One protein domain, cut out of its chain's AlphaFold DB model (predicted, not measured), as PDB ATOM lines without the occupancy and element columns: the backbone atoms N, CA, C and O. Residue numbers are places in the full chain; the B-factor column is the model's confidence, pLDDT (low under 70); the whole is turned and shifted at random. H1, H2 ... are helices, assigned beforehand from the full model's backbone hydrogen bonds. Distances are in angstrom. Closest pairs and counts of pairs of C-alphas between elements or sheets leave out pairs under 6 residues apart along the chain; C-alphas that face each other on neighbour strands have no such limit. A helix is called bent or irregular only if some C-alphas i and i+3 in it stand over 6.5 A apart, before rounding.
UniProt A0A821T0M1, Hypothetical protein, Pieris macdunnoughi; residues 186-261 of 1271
ATOM      1  N   THR A 186      16.608 -40.773  20.176       75.62
ATOM      2  CA  THR A 186      16.980 -41.710  19.105       75.62
ATOM      3  C   THR A 186      17.647 -42.933  19.752       75.62
ATOM      4  O   THR A 186      18.200 -42.788  20.848       75.62
ATOM      5  N   PRO A 187      17.624 -44.130  19.128       70.75
ATOM      6  CA  PRO A 187      18.209 -45.339  19.723       70.75
ATOM      7  C   PRO A 187      19.691 -45.159  20.093       70.75
ATOM      8  O   PRO A 187      20.090 -45.496  21.205       70.75
ATOM      9  N   GLU A 188      20.471 -44.506  19.230       72.19
ATOM     10  CA  GLU A 188      21.882 -44.147  19.453       72.19
ATOM     11  C   GLU A 188      22.107 -43.324  20.736       72.19
ATOM     12  O   GLU A 188      23.097 -43.502  21.443       72.19
ATOM     13  N   ARG A 189      21.169 -42.428  21.074       71.06
ATOM     14  CA  ARG A 189      21.259 -41.535  22.242       71.06
ATOM     15  C   ARG A 189      20.613 -42.118  23.502       71.06
ATOM     16  O   ARG A 189      20.623 -41.467  24.549       71.06
ATOM     17  N   ALA A 190      20.087 -43.346  23.449       69.00
ATOM     18  CA  ALA A 190      19.347 -43.954  24.556       69.00
ATOM     19  C   ALA A 190      20.166 -44.071  25.858       69.00
ATOM     20  O   ALA A 190      19.592 -43.943  26.936       69.00
ATOM     21  N   SER A 191      21.491 -44.252  25.780       67.19
ATOM     22  CA  SER A 191      22.375 -44.346  26.958       67.19
ATOM     23  C   SER A 191      22.354 -43.078  27.834       67.19
ATOM     24  O   SER A 191      22.246 -43.157  29.058       67.19
ATOM     25  N   ILE A 192      22.349 -41.895  27.208       74.31
ATOM     26  CA  ILE A 192      22.326 -40.596  27.906       74.31
ATOM     27  C   ILE A 192      20.984 -40.401  28.629       74.31
ATOM     28  O   ILE A 192      20.940 -39.968  29.785       74.31
ATOM     29  N   PHE A 193      19.884 -40.780  27.972       75.31
ATOM     30  CA  PHE A 193      18.549 -40.737  28.568       75.31
ATOM     31  C   PHE A 193      18.370 -41.755  29.704       75.31
ATOM     32  O   PHE A 193      17.769 -41.421  30.717       75.31
ATOM     33  N   ARG A 194      18.943 -42.964  29.606       73.81
ATOM     34  CA  ARG A 194      18.928 -43.947  30.708       73.81
ATOM     35  C   ARG A 194      19.530 -43.351  31.985       73.81
ATOM     36  O   ARG A 194      18.850 -43.311  33.004       73.81
ATOM     37  N   CYS A 195      20.746 -42.804  31.903       71.62
ATOM     38  CA  CYS A 195      21.442 -42.203  33.048       71.62
ATOM     39  C   CYS A 195      20.672 -41.011  33.656       71.62
ATOM     40  O   CYS A 195      20.459 -40.944  34.868       71.62
ATOM     41  N   THR A 196      20.181 -40.091  32.819       75.62
ATOM     42  CA  THR A 196      19.442 -38.904  33.293       75.62
ATOM     43  C   THR A 196      18.055 -39.227  33.871       75.62
ATOM     44  O   THR A 196      17.564 -38.479  34.719       75.62
ATOM     45  N   SER A 197      17.463 -40.376  33.523       78.19
ATOM     46  CA  SER A 197      16.207 -40.876  34.104       78.19
ATOM     47  C   SER A 197      16.277 -41.049  35.629       78.19
ATOM     48  O   SER A 197      15.340 -40.678  36.338       78.19
ATOM     49  N   HIS A 198      17.404 -41.535  36.166       77.44
ATOM     50  CA  HIS A 198      17.587 -41.706  37.616       77.44
ATOM     51  C   HIS A 198      17.494 -40.360  38.363       77.44
ATOM     52  O   HIS A 198      16.860 -40.268  39.414       77.44
ATOM     53  N   VAL A 199      18.049 -39.285  37.787       76.81
ATOM     54  CA  VAL A 199      18.008 -37.928  38.367       76.81
ATOM     55  C   VAL A 199      16.580 -37.371  38.388       76.81
ATOM     56  O   VAL A 199      16.164 -36.770  39.383       76.81
ATOM     57  N   LEU A 200      15.788 -37.617  37.337       80.75
ATOM     58  CA  LEU A 200      14.368 -37.253  37.321       80.75
ATOM     59  C   LEU A 200      13.599 -37.968  38.443       80.75
ATOM     60  O   LEU A 200      12.880 -37.328  39.207       80.75
ATOM     61  N   TRP A 201      13.763 -39.281  38.589       79.56
ATOM     62  CA  TRP A 201      13.018 -40.033  39.602       79.56
ATOM     63  C   TRP A 201      13.459 -39.720  41.045       79.56
ATOM     64  O   TRP A 201      12.632 -39.766  41.960       79.56
ATOM     65  N   MET A 202      14.703 -39.275  41.254       74.88
ATOM     66  CA  MET A 202      15.142 -38.694  42.530       74.88
ATOM     67  C   MET A 202      14.452 -37.355  42.847       74.88
ATOM     68  O   MET A 202      14.034 -37.142  43.986       74.88
ATOM     69  N   THR A 203      14.249 -36.465  41.865       74.00
ATOM     70  CA  THR A 203      13.501 -35.211  42.112       74.00
ATOM     71  C   THR A 203      12.001 -35.458  42.319       74.00
ATOM     72  O   THR A 203      11.403 -34.848  43.208       74.00
ATOM     73  N   ILE A 204      11.404 -36.423  41.606       78.12
ATOM     74  CA  ILE A 204      10.011 -36.863  41.819       78.12
ATOM     75  C   ILE A 204       9.809 -37.450  43.227       78.12
ATOM     76  O   ILE A 204       8.830 -37.124  43.896       78.12
ATOM     77  N   THR A 205      10.721 -38.294  43.716       77.12
ATOM     78  CA  THR A 205      10.594 -38.889  45.062       77.12
ATOM     79  C   THR A 205      10.875 -37.899  46.193       77.12
ATOM     80  O   THR A 205      10.235 -37.985  47.239       77.12
ATOM     81  N   CYS A 206      11.725 -36.892  45.967       70.94
ATOM     82  CA  CYS A 206      11.854 -35.741  46.863       70.94
ATOM     83  C   CYS A 206      10.534 -34.942  46.958       70.94
ATOM     84  O   CYS A 206      10.076 -34.621  48.056       70.94
ATOM     85  N   TYR A 207       9.857 -34.711  45.825       75.75
ATOM     86  CA  TYR A 207       8.540 -34.064  45.800       75.75
ATOM     87  C   TYR A 207       7.472 -34.879  46.544       75.75
ATOM     88  O   TYR A 207       6.774 -34.336  47.398       75.75
ATOM     89  N   LEU A 208       7.394 -36.193  46.298       72.06
ATOM     90  CA  LEU A 208       6.462 -37.093  46.991       72.06
ATOM     91  C   LEU A 208       6.681 -37.119  48.513       72.06
ATOM     92  O   LEU A 208       5.712 -37.218  49.260       72.06
ATOM     93  N   ALA A 209       7.923 -36.973  48.983       73.56
ATOM     94  CA  ALA A 209       8.219 -36.838  50.408       73.56
ATOM     95  C   ALA A 209       7.768 -35.484  50.992       73.56
ATOM     96  O   ALA A 209       7.312 -35.432  52.132       73.56
ATOM     97  N   SER A 210       7.845 -34.391  50.222       70.00
ATOM     98  CA  SER A 210       7.425 -33.056  50.687       70.00
ATOM     99  C   SER A 210       5.911 -32.917  50.916       70.00
ATOM    100  O   SER A 210       5.492 -32.089  51.722       70.00
ATOM    101  N   LEU A 211       5.094 -33.777  50.293       72.00
ATOM    102  CA  LEU A 211       3.640 -33.845  50.504       72.00
ATOM    103  C   LEU A 211       3.245 -34.397  51.890       72.00
ATOM    104  O   LEU A 211       2.085 -34.295  52.276       72.00
ATOM    105  N   ALA A 212       4.182 -34.983  52.646       69.56
ATOM    106  CA  ALA A 212       3.913 -35.657  53.920       69.56
ATOM    107  C   ALA A 212       3.991 -34.751  55.171       69.56
ATOM    108  O   ALA A 212       4.087 -35.261  56.291       69.56
ATOM    109  N   GLY A 213       3.991 -33.425  54.997       70.56
ATOM    110  CA  GLY A 213       4.023 -32.462  56.103       70.56
ATOM    111  C   GLY A 213       5.242 -32.654  57.012       70.56
ATOM    112  O   GLY A 213       6.384 -32.696  56.546       70.56
ATOM    113  N   ASP A 214       5.013 -32.792  58.314       63.22
ATOM    114  CA  ASP A 214       6.079 -32.925  59.315       63.22
ATOM    115  C   ASP A 214       6.873 -34.236  59.186       63.22
ATOM    116  O   ASP A 214       8.073 -34.276  59.466       63.22
ATOM    117  N   TYR A 215       6.256 -35.295  58.649       62.47
ATOM    118  CA  TYR A 215       6.890 -36.607  58.462       62.47
ATOM    119  C   TYR A 215       7.752 -36.714  57.190       62.47
ATOM    120  O   TYR A 215       8.282 -37.790  56.898       62.47
ATOM    121  N   LYS A 216       7.947 -35.610  56.453       71.62
ATOM    122  CA  LYS A 216       8.719 -35.528  55.194       71.62
ATOM    123  C   LYS A 216      10.064 -36.265  55.201       71.62
ATOM    124  O   LYS A 216      10.385 -36.948  54.233       71.62
ATOM    125  N   VAL A 217      10.833 -36.190  56.293       69.31
ATOM    126  CA  VAL A 217      12.151 -36.853  56.396       69.31
ATOM    127  C   VAL A 217      12.003 -38.377  56.465       69.31
ATOM    128  O   VAL A 217      12.681 -39.095  55.734       69.31
ATOM    129  N   TYR A 218      11.076 -38.879  57.284       69.06
ATOM    130  CA  TYR A 218      10.803 -40.313  57.400       69.06
ATOM    131  C   TYR A 218      10.238 -40.884  56.095       69.06
ATOM    132  O   TYR A 218      10.685 -41.936  55.642       69.06
ATOM    133  N   MET A 219       9.323 -40.164  55.442       73.75
ATOM    134  CA  MET A 219       8.780 -40.567  54.143       73.75
ATOM    135  C   MET A 219       9.843 -40.566  53.039       73.75
ATOM    136  O   MET A 219       9.853 -41.483  52.220       73.75
ATOM    137  N   PHE A 220      10.786 -39.617  53.042       77.00
ATOM    138  CA  PHE A 220      11.931 -39.656  52.129       77.00
ATOM    139  C   PHE A 220      12.804 -40.897  52.364       77.00
ATOM    140  O   PHE A 220      13.095 -41.621  51.414       77.00
ATOM    141  N   ILE A 221      13.162 -41.198  53.619       78.25
ATOM    142  CA  ILE A 221      13.962 -42.384  53.973       78.25
ATOM    143  C   ILE A 221      13.258 -43.680  53.536       78.25
ATOM    144  O   ILE A 221      13.892 -44.548  52.938       78.25
ATOM    145  N   VAL A 222      11.946 -43.797  53.763       79.38
ATOM    146  CA  VAL A 222      11.145 -44.961  53.339       79.38
ATOM    147  C   VAL A 222      11.100 -45.091  51.812       79.38
ATOM    148  O   VAL A 222      11.308 -46.187  51.290       79.38
ATOM    149  N   LEU A 223      10.892 -43.994  51.076       80.06
ATOM    150  CA  LEU A 223      10.911 -44.002  49.607       80.06
ATOM    151  C   LEU A 223      12.285 -44.425  49.058       80.06
ATOM    152  O   LEU A 223      12.348 -45.267  48.163       80.06
ATOM    153  N   GLN A 224      13.381 -43.917  49.630       80.25
ATOM    154  CA  GLN A 224      14.738 -44.318  49.243       80.25
ATOM    155  C   GLN A 224      15.033 -45.787  49.587       80.25
ATOM    156  O   GLN A 224      15.622 -46.500  48.775       80.25
ATOM    157  N   ALA A 225      14.555 -46.295  50.727       79.75
ATOM    158  CA  ALA A 225      14.677 -47.711  51.079       79.75
ATOM    159  C   ALA A 225      13.947 -48.629  50.078       79.75
ATOM    160  O   ALA A 225      14.477 -49.683  49.711       79.75
ATOM    161  N   PHE A 226      12.776 -48.225  49.567       80.31
ATOM    162  CA  PHE A 226      12.090 -48.948  48.489       80.31
ATOM    163  C   PHE A 226      12.863 -48.911  47.161       80.31
ATOM    164  O   PHE A 226      12.933 -49.939  46.489       80.31
ATOM    165  N   ILE A 227      13.476 -47.776  46.801       79.44
ATOM    166  CA  ILE A 227      14.321 -47.638  45.599       79.44
ATOM    167  C   ILE A 227      15.541 -48.567  45.689       79.44
ATOM    168  O   ILE A 227      15.759 -49.377  44.789       79.44
ATOM    169  N   VAL A 228      16.282 -48.530  46.801       80.50
ATOM    170  CA  VAL A 228      17.452 -49.395  47.036       80.50
ATOM    171  C   VAL A 228      17.062 -50.877  47.038       80.50
ATOM    172  O   VAL A 228      17.729 -51.690  46.400       80.50
ATOM    173  N   THR A 229      15.945 -51.242  47.675       78.94
ATOM    174  CA  THR A 229      15.438 -52.627  47.659       78.94
ATOM    175  C   THR A 229      15.051 -53.064  46.241       78.94
ATOM    176  O   THR A 229      15.393 -54.168  45.819       78.94
ATOM    177  N   GLY A 230      14.392 -52.192  45.471       78.25
ATOM    178  CA  GLY A 230      14.050 -52.429  44.068       78.25
ATOM    179  C   GLY A 230      15.276 -52.624  43.174       78.25
ATOM    180  O   GLY A 230      15.288 -53.540  42.352       78.25
ATOM    181  N   PHE A 231      16.325 -51.820  43.378       79.81
ATOM    182  CA  PHE A 231      17.610 -51.958  42.690       79.81
ATOM    183  C   PHE A 231      18.280 -53.299  43.000       79.81
ATOM    184  O   PHE A 231      18.622 -54.038  42.079       79.81
ATOM    185  N   ILE A 232      18.410 -53.655  44.284       78.81
ATOM    186  CA  ILE A 232      19.031 -54.915  44.721       78.81
ATOM    187  C   ILE A 232      18.281 -56.122  44.138       78.81
ATOM    188  O   ILE A 232      18.914 -57.061  43.658       78.81
ATOM    189  N   LEU A 233      16.944 -56.096  44.113       75.00
ATOM    190  CA  LEU A 233      16.140 -57.167  43.515       75.00
ATOM    191  C   LEU A 233      16.326 -57.276  41.991       75.00
ATOM    192  O   LEU A 233      16.410 -58.393  41.477       75.00
ATOM    193  N   GLU A 234      16.429 -56.157  41.267       78.88
ATOM    194  CA  GLU A 234      16.683 -56.175  39.817       78.88
ATOM    195  C   GLU A 234      18.123 -56.624  39.501       78.88
ATOM    196  O   GLU A 234      18.319 -57.426  38.590       78.88
ATOM    197  N   VAL A 235      19.117 -56.218  40.305       79.25
ATOM    198  CA  VAL A 235      20.513 -56.695  40.220       79.25
ATOM    199  C   VAL A 235      20.612 -58.194  40.504       79.25
ATOM    200  O   VAL A 235      21.243 -58.909  39.728       79.25
ATOM    201  N   LEU A 236      19.955 -58.710  41.548       76.44
ATOM    202  CA  LEU A 236      19.925 -60.149  41.843       76.44
ATOM    203  C   LEU A 236      19.234 -60.948  40.727       76.44
ATOM    204  O   LEU A 236      19.701 -62.027  40.360       76.44
ATOM    205  N   HIS A 237      18.155 -60.415  40.146       74.94
ATOM    206  CA  HIS A 237      17.498 -61.015  38.983       74.94
ATOM    207  C   HIS A 237      18.423 -61.028  37.756       74.94
ATOM    208  O   HIS A 237      18.497 -62.038  37.056       74.94
ATOM    209  N   PHE A 238      19.119 -59.927  37.476       73.12
ATOM    210  CA  PHE A 238      19.987 -59.796  36.306       73.12
ATOM    211  C   PHE A 238      21.268 -60.630  36.446       73.12
ATOM    212  O   PHE A 238      21.637 -61.333  35.511       73.12
ATOM    213  N   HIS A 239      21.877 -60.672  37.634       74.00
ATOM    214  CA  HIS A 239      22.997 -61.559  37.960       74.00
ATOM    215  C   HIS A 239      22.608 -63.040  37.818       74.00
ATOM    216  O   HIS A 239      23.316 -63.802  37.166       74.00
ATOM    217  N   LYS A 240      21.432 -63.441  38.325       75.38
ATOM    218  CA  LYS A 240      20.903 -64.802  38.130       75.38
ATOM    219  C   LYS A 240      20.658 -65.138  36.652       75.38
ATOM    220  O   LYS A 240      20.770 -66.299  36.273       75.38
ATOM    221  N   GLN A 241      20.317 -64.147  35.829       69.25
ATOM    222  CA  GLN A 241      20.128 -64.319  34.387       69.25
ATOM    223  C   GLN A 241      21.468 -64.372  33.628       69.25
ATOM    224  O   GLN A 241      21.600 -65.176  32.706       69.25
ATOM    225  N   MET A 242      22.484 -63.611  34.059       61.31
ATOM    226  CA  MET A 242      23.863 -63.767  33.581       61.31
ATOM    227  C   MET A 242      24.430 -65.150  33.910       61.31
ATOM    228  O   MET A 242      24.959 -65.777  33.006       61.31
ATOM    229  N   LEU A 243      24.250 -65.672  35.133       69.44
ATOM    230  CA  LEU A 243      24.782 -66.987  35.548       69.44
ATOM    231  C   LEU A 243      24.294 -68.177  34.700       69.44
ATOM    232  O   LEU A 243      24.906 -69.241  34.716       69.44
ATOM    233  N   VAL A 244      23.175 -68.019  33.986       71.50
ATOM    234  CA  VAL A 244      22.632 -69.021  33.047       71.50
ATOM    235  C   VAL A 244      23.308 -68.943  31.666       71.50
ATOM    236  O   VAL A 244      23.176 -69.865  30.866       71.50
ATOM    237  N   THR A 245      24.030 -67.855  31.390       67.31
ATOM    238  CA  THR A 245      24.683 -67.550  30.105       67.31
ATOM    239  C   THR A 245      26.213 -67.618  30.214       67.31
ATOM    240  O   THR A 245      26.848 -68.157  29.317       67.31
ATOM    241  N   ASP A 246      26.783 -67.132  31.323       59.84
ATOM    242  CA  ASP A 246      28.210 -67.164  31.671       59.84
ATOM    243  C   ASP A 246      28.369 -67.520  33.168       59.84
ATOM    244  O   ASP A 246      27.907 -66.756  34.024       59.84
ATOM    245  N   PRO A 247      29.011 -68.649  33.533       65.94
ATOM    246  CA  PRO A 247      29.077 -69.108  34.925       65.94
ATOM    247  C   PRO A 247      30.036 -68.294  35.811       65.94
ATOM    248  O   PRO A 247      29.889 -68.316  37.032       65.94
ATOM    249  N   GLU A 248      30.987 -67.557  35.227       61.22
ATOM    250  CA  GLU A 248      31.958 -66.715  35.954       61.22
ATOM    251  C   GLU A 248      31.533 -65.231  36.051       61.22
ATOM    252  O   GLU A 248      32.292 -64.378  36.516       61.22
ATOM    253  N   ALA A 249      30.309 -64.890  35.628       68.75
ATOM    254  CA  ALA A 249      29.825 -63.511  35.583       68.75
ATOM    255  C   ALA A 249      29.742 -62.856  36.981       68.75
ATOM    256  O   ALA A 249      28.897 -63.200  37.809       68.75
ATOM    257  N   SER A 250      30.590 -61.854  37.236       71.88
ATOM    258  CA  SER A 250      30.669 -61.188  38.541       71.88
ATOM    259  C   SER A 250      29.442 -60.315  38.859       71.88
ATOM    260  O   SER A 250      28.794 -59.742  37.979       71.88
ATOM    261  N   ILE A 251      29.145 -60.142  40.154       73.06
ATOM    262  CA  ILE A 251      28.059 -59.258  40.624       73.06
ATOM    263  C   ILE A 251      28.300 -57.802  40.177       73.06
ATOM    264  O   ILE A 251      27.346 -57.088  39.870       73.06
ATOM    265  N   PHE A 252      29.560 -57.368  40.066       73.88
ATOM    266  CA  PHE A 252      29.915 -56.035  39.568       73.88
ATOM    267  C   PHE A 252      29.471 -55.821  38.110       73.88
ATOM    268  O   PHE A 252      28.881 -54.788  37.794       73.88
ATOM    269  N   LEU A 253      29.655 -56.827  37.244       70.44
ATOM    270  CA  LEU A 253      29.156 -56.811  35.863       70.44
ATOM    271  C   LEU A 253      27.622 -56.732  35.802       70.44
ATOM    272  O   LEU A 253      27.071 -56.013  34.966       70.44
ATOM    273  N   ALA A 254      26.926 -57.409  36.720       70.31
ATOM    274  CA  ALA A 254      25.472 -57.314  36.829       70.31
ATOM    275  C   ALA A 254      25.000 -55.925  37.301       70.31
ATOM    276  O   ALA A 254      24.052 -55.386  36.733       70.31
ATOM    277  N   ILE A 255      25.680 -55.310  38.278       74.38
ATOM    278  CA  ILE A 255      25.409 -53.931  38.726       74.38
ATOM    279  C   ILE A 255      25.592 -52.947  37.562       74.38
ATOM    280  O   ILE A 255      24.684 -52.172  37.259       74.38
ATOM    281  N   GLN A 256      26.729 -53.016  36.863       70.50
ATOM    282  CA  GLN A 256      27.026 -52.148  35.721       70.50
ATOM    283  C   GLN A 256      25.999 -52.319  34.587       70.50
ATOM    284  O   GLN A 256      25.535 -51.332  34.015       70.50
ATOM    285  N   GLY A 257      25.591 -53.558  34.293       67.81
ATOM    286  CA  GLY A 257      24.588 -53.847  33.269       67.81
ATOM    287  C   GLY A 257      23.166 -53.393  33.624       67.81
ATOM    288  O   GLY A 257      22.439 -52.975  32.723       67.81
ATOM    289  N   VAL A 258      22.775 -53.388  34.907       71.69
ATOM    290  CA  VAL A 258      21.490 -52.807  35.350       71.69
ATOM    291  C   VAL A 258      21.507 -51.278  35.265       71.69
ATOM    292  O   VAL A 258      20.539 -50.704  34.773       71.69
ATOM    293  N   ILE A 259      22.606 -50.620  35.657       66.94
ATOM    294  CA  ILE A 259      22.756 -49.152  35.557       66.94
ATOM    295  C   ILE A 259      22.718 -48.688  34.091       66.94
ATOM    296  O   ILE A 259      22.044 -47.719  33.754       66.94
ATOM    297  N   ILE A 260      23.391 -49.409  33.189       63.75
ATOM    298  CA  ILE A 260      23.387 -49.115  31.743       63.75
ATOM    299  C   ILE A 260      22.104 -49.648  31.057       63.75
ATOM    300  O   ILE A 260      21.843 -49.351  29.887       63.75
ATOM    301  N   ASN A 261      21.256 -50.389  31.787       60.50
ATOM    302  CA  ASN A 261      20.014 -51.024  31.319       60.50
ATOM    303  C   ASN A 261      20.254 -51.856  30.036       60.50
ATOM    304  O   ASN A 261      19.527 -51.737  29.049       60.50
TER     305      ASN A 261
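AT A GLANCE: This is residues 186 to 261 of the 1271 residues of the protein "Hypothetical protein" of Pieris macdunnoughi (UniProt A0A821T0M1). Picture a narrow, flat V of two long helices: H2 is the longer arm, H1 folds back from its first end as a helical hairpin, and the two arms meet near the link between them and spread apart from there. At the open end of the V the short helix H3 folds back from the last end of H2 and points across the gap toward H1. The printed part has 76 residues with three named helices, H1, H2 and H3 in chain order, and no named strand; the class is all helix. The whole is loose, with a radius of gyration of the C-alphas of 15.9 A, and its C-alphas span 49 by 29 by 13 A.

IN THESE COORDINATES: Begin with the longest helix, H2, residues 213 to 242: find C-alpha 213 at (4.023, -32.462, 56.103), and from there it runs 43.4 A to C-alpha 242 at (23.863, -63.767, 33.581). H2 is irregular, with C-alphas 214 and 217 lying 7.8 A apart, and it has a kink of 28 degrees near residue 220. Before it comes H1, residues 187 to 210, which starts at C-alpha 187 at (18.209, -45.339, 19.723) and measures 35.0 A from first to last C-alpha. H1 is irregular too, with C-alphas 188 and 191 lying 7.5 A apart, and has a kink of 40 degrees near residue 194. Last comes H3, residues 251 to 259, 12.5 A long, which ends at C-alpha 259 at (22.756, -49.152, 35.557).

HOW THE PARTS SIT: Look first at residues 216 to 223 of H2, the only part of it that touches H1, there with residues 205 to 210 alone. The closest C-alphas of the two are those of Ala 209 and Phe 220, 5.0 A apart. The two helices form a hairpin and run opposite ways at a shallow tilt of 32 degrees, only just short of steep. Now go to residues 234 to 242 of H2, which alone touch H3; the closest C-alphas are those of His 239 and Ala 254, 5.0 A apart. H2 and H3 run opposite ways at a steep tilt of 61 degrees. H1 and H3 are close but not clearly touching, about perpendicular at 86 degrees, with the C-alphas of Cys 195 and Ile 259 closest at 7.5 A. In H3 every O i to N i+4 pair is within hydrogen-bond range; in H1 it is 15 of 20 and in H2 24 of 26.

THE WHOLE: The C-alphas farthest apart are those of Asp 214 and Pro 247, at 49.3 A. The printed part, residues 186 to 261, has no cut; the link from H1 to H2 is tight and that from H2 to H3 is short. The mean pLDDT of the printed part is 73.0, and 19 residues are under 70, among them residues 245 to 249 and 259 to 261.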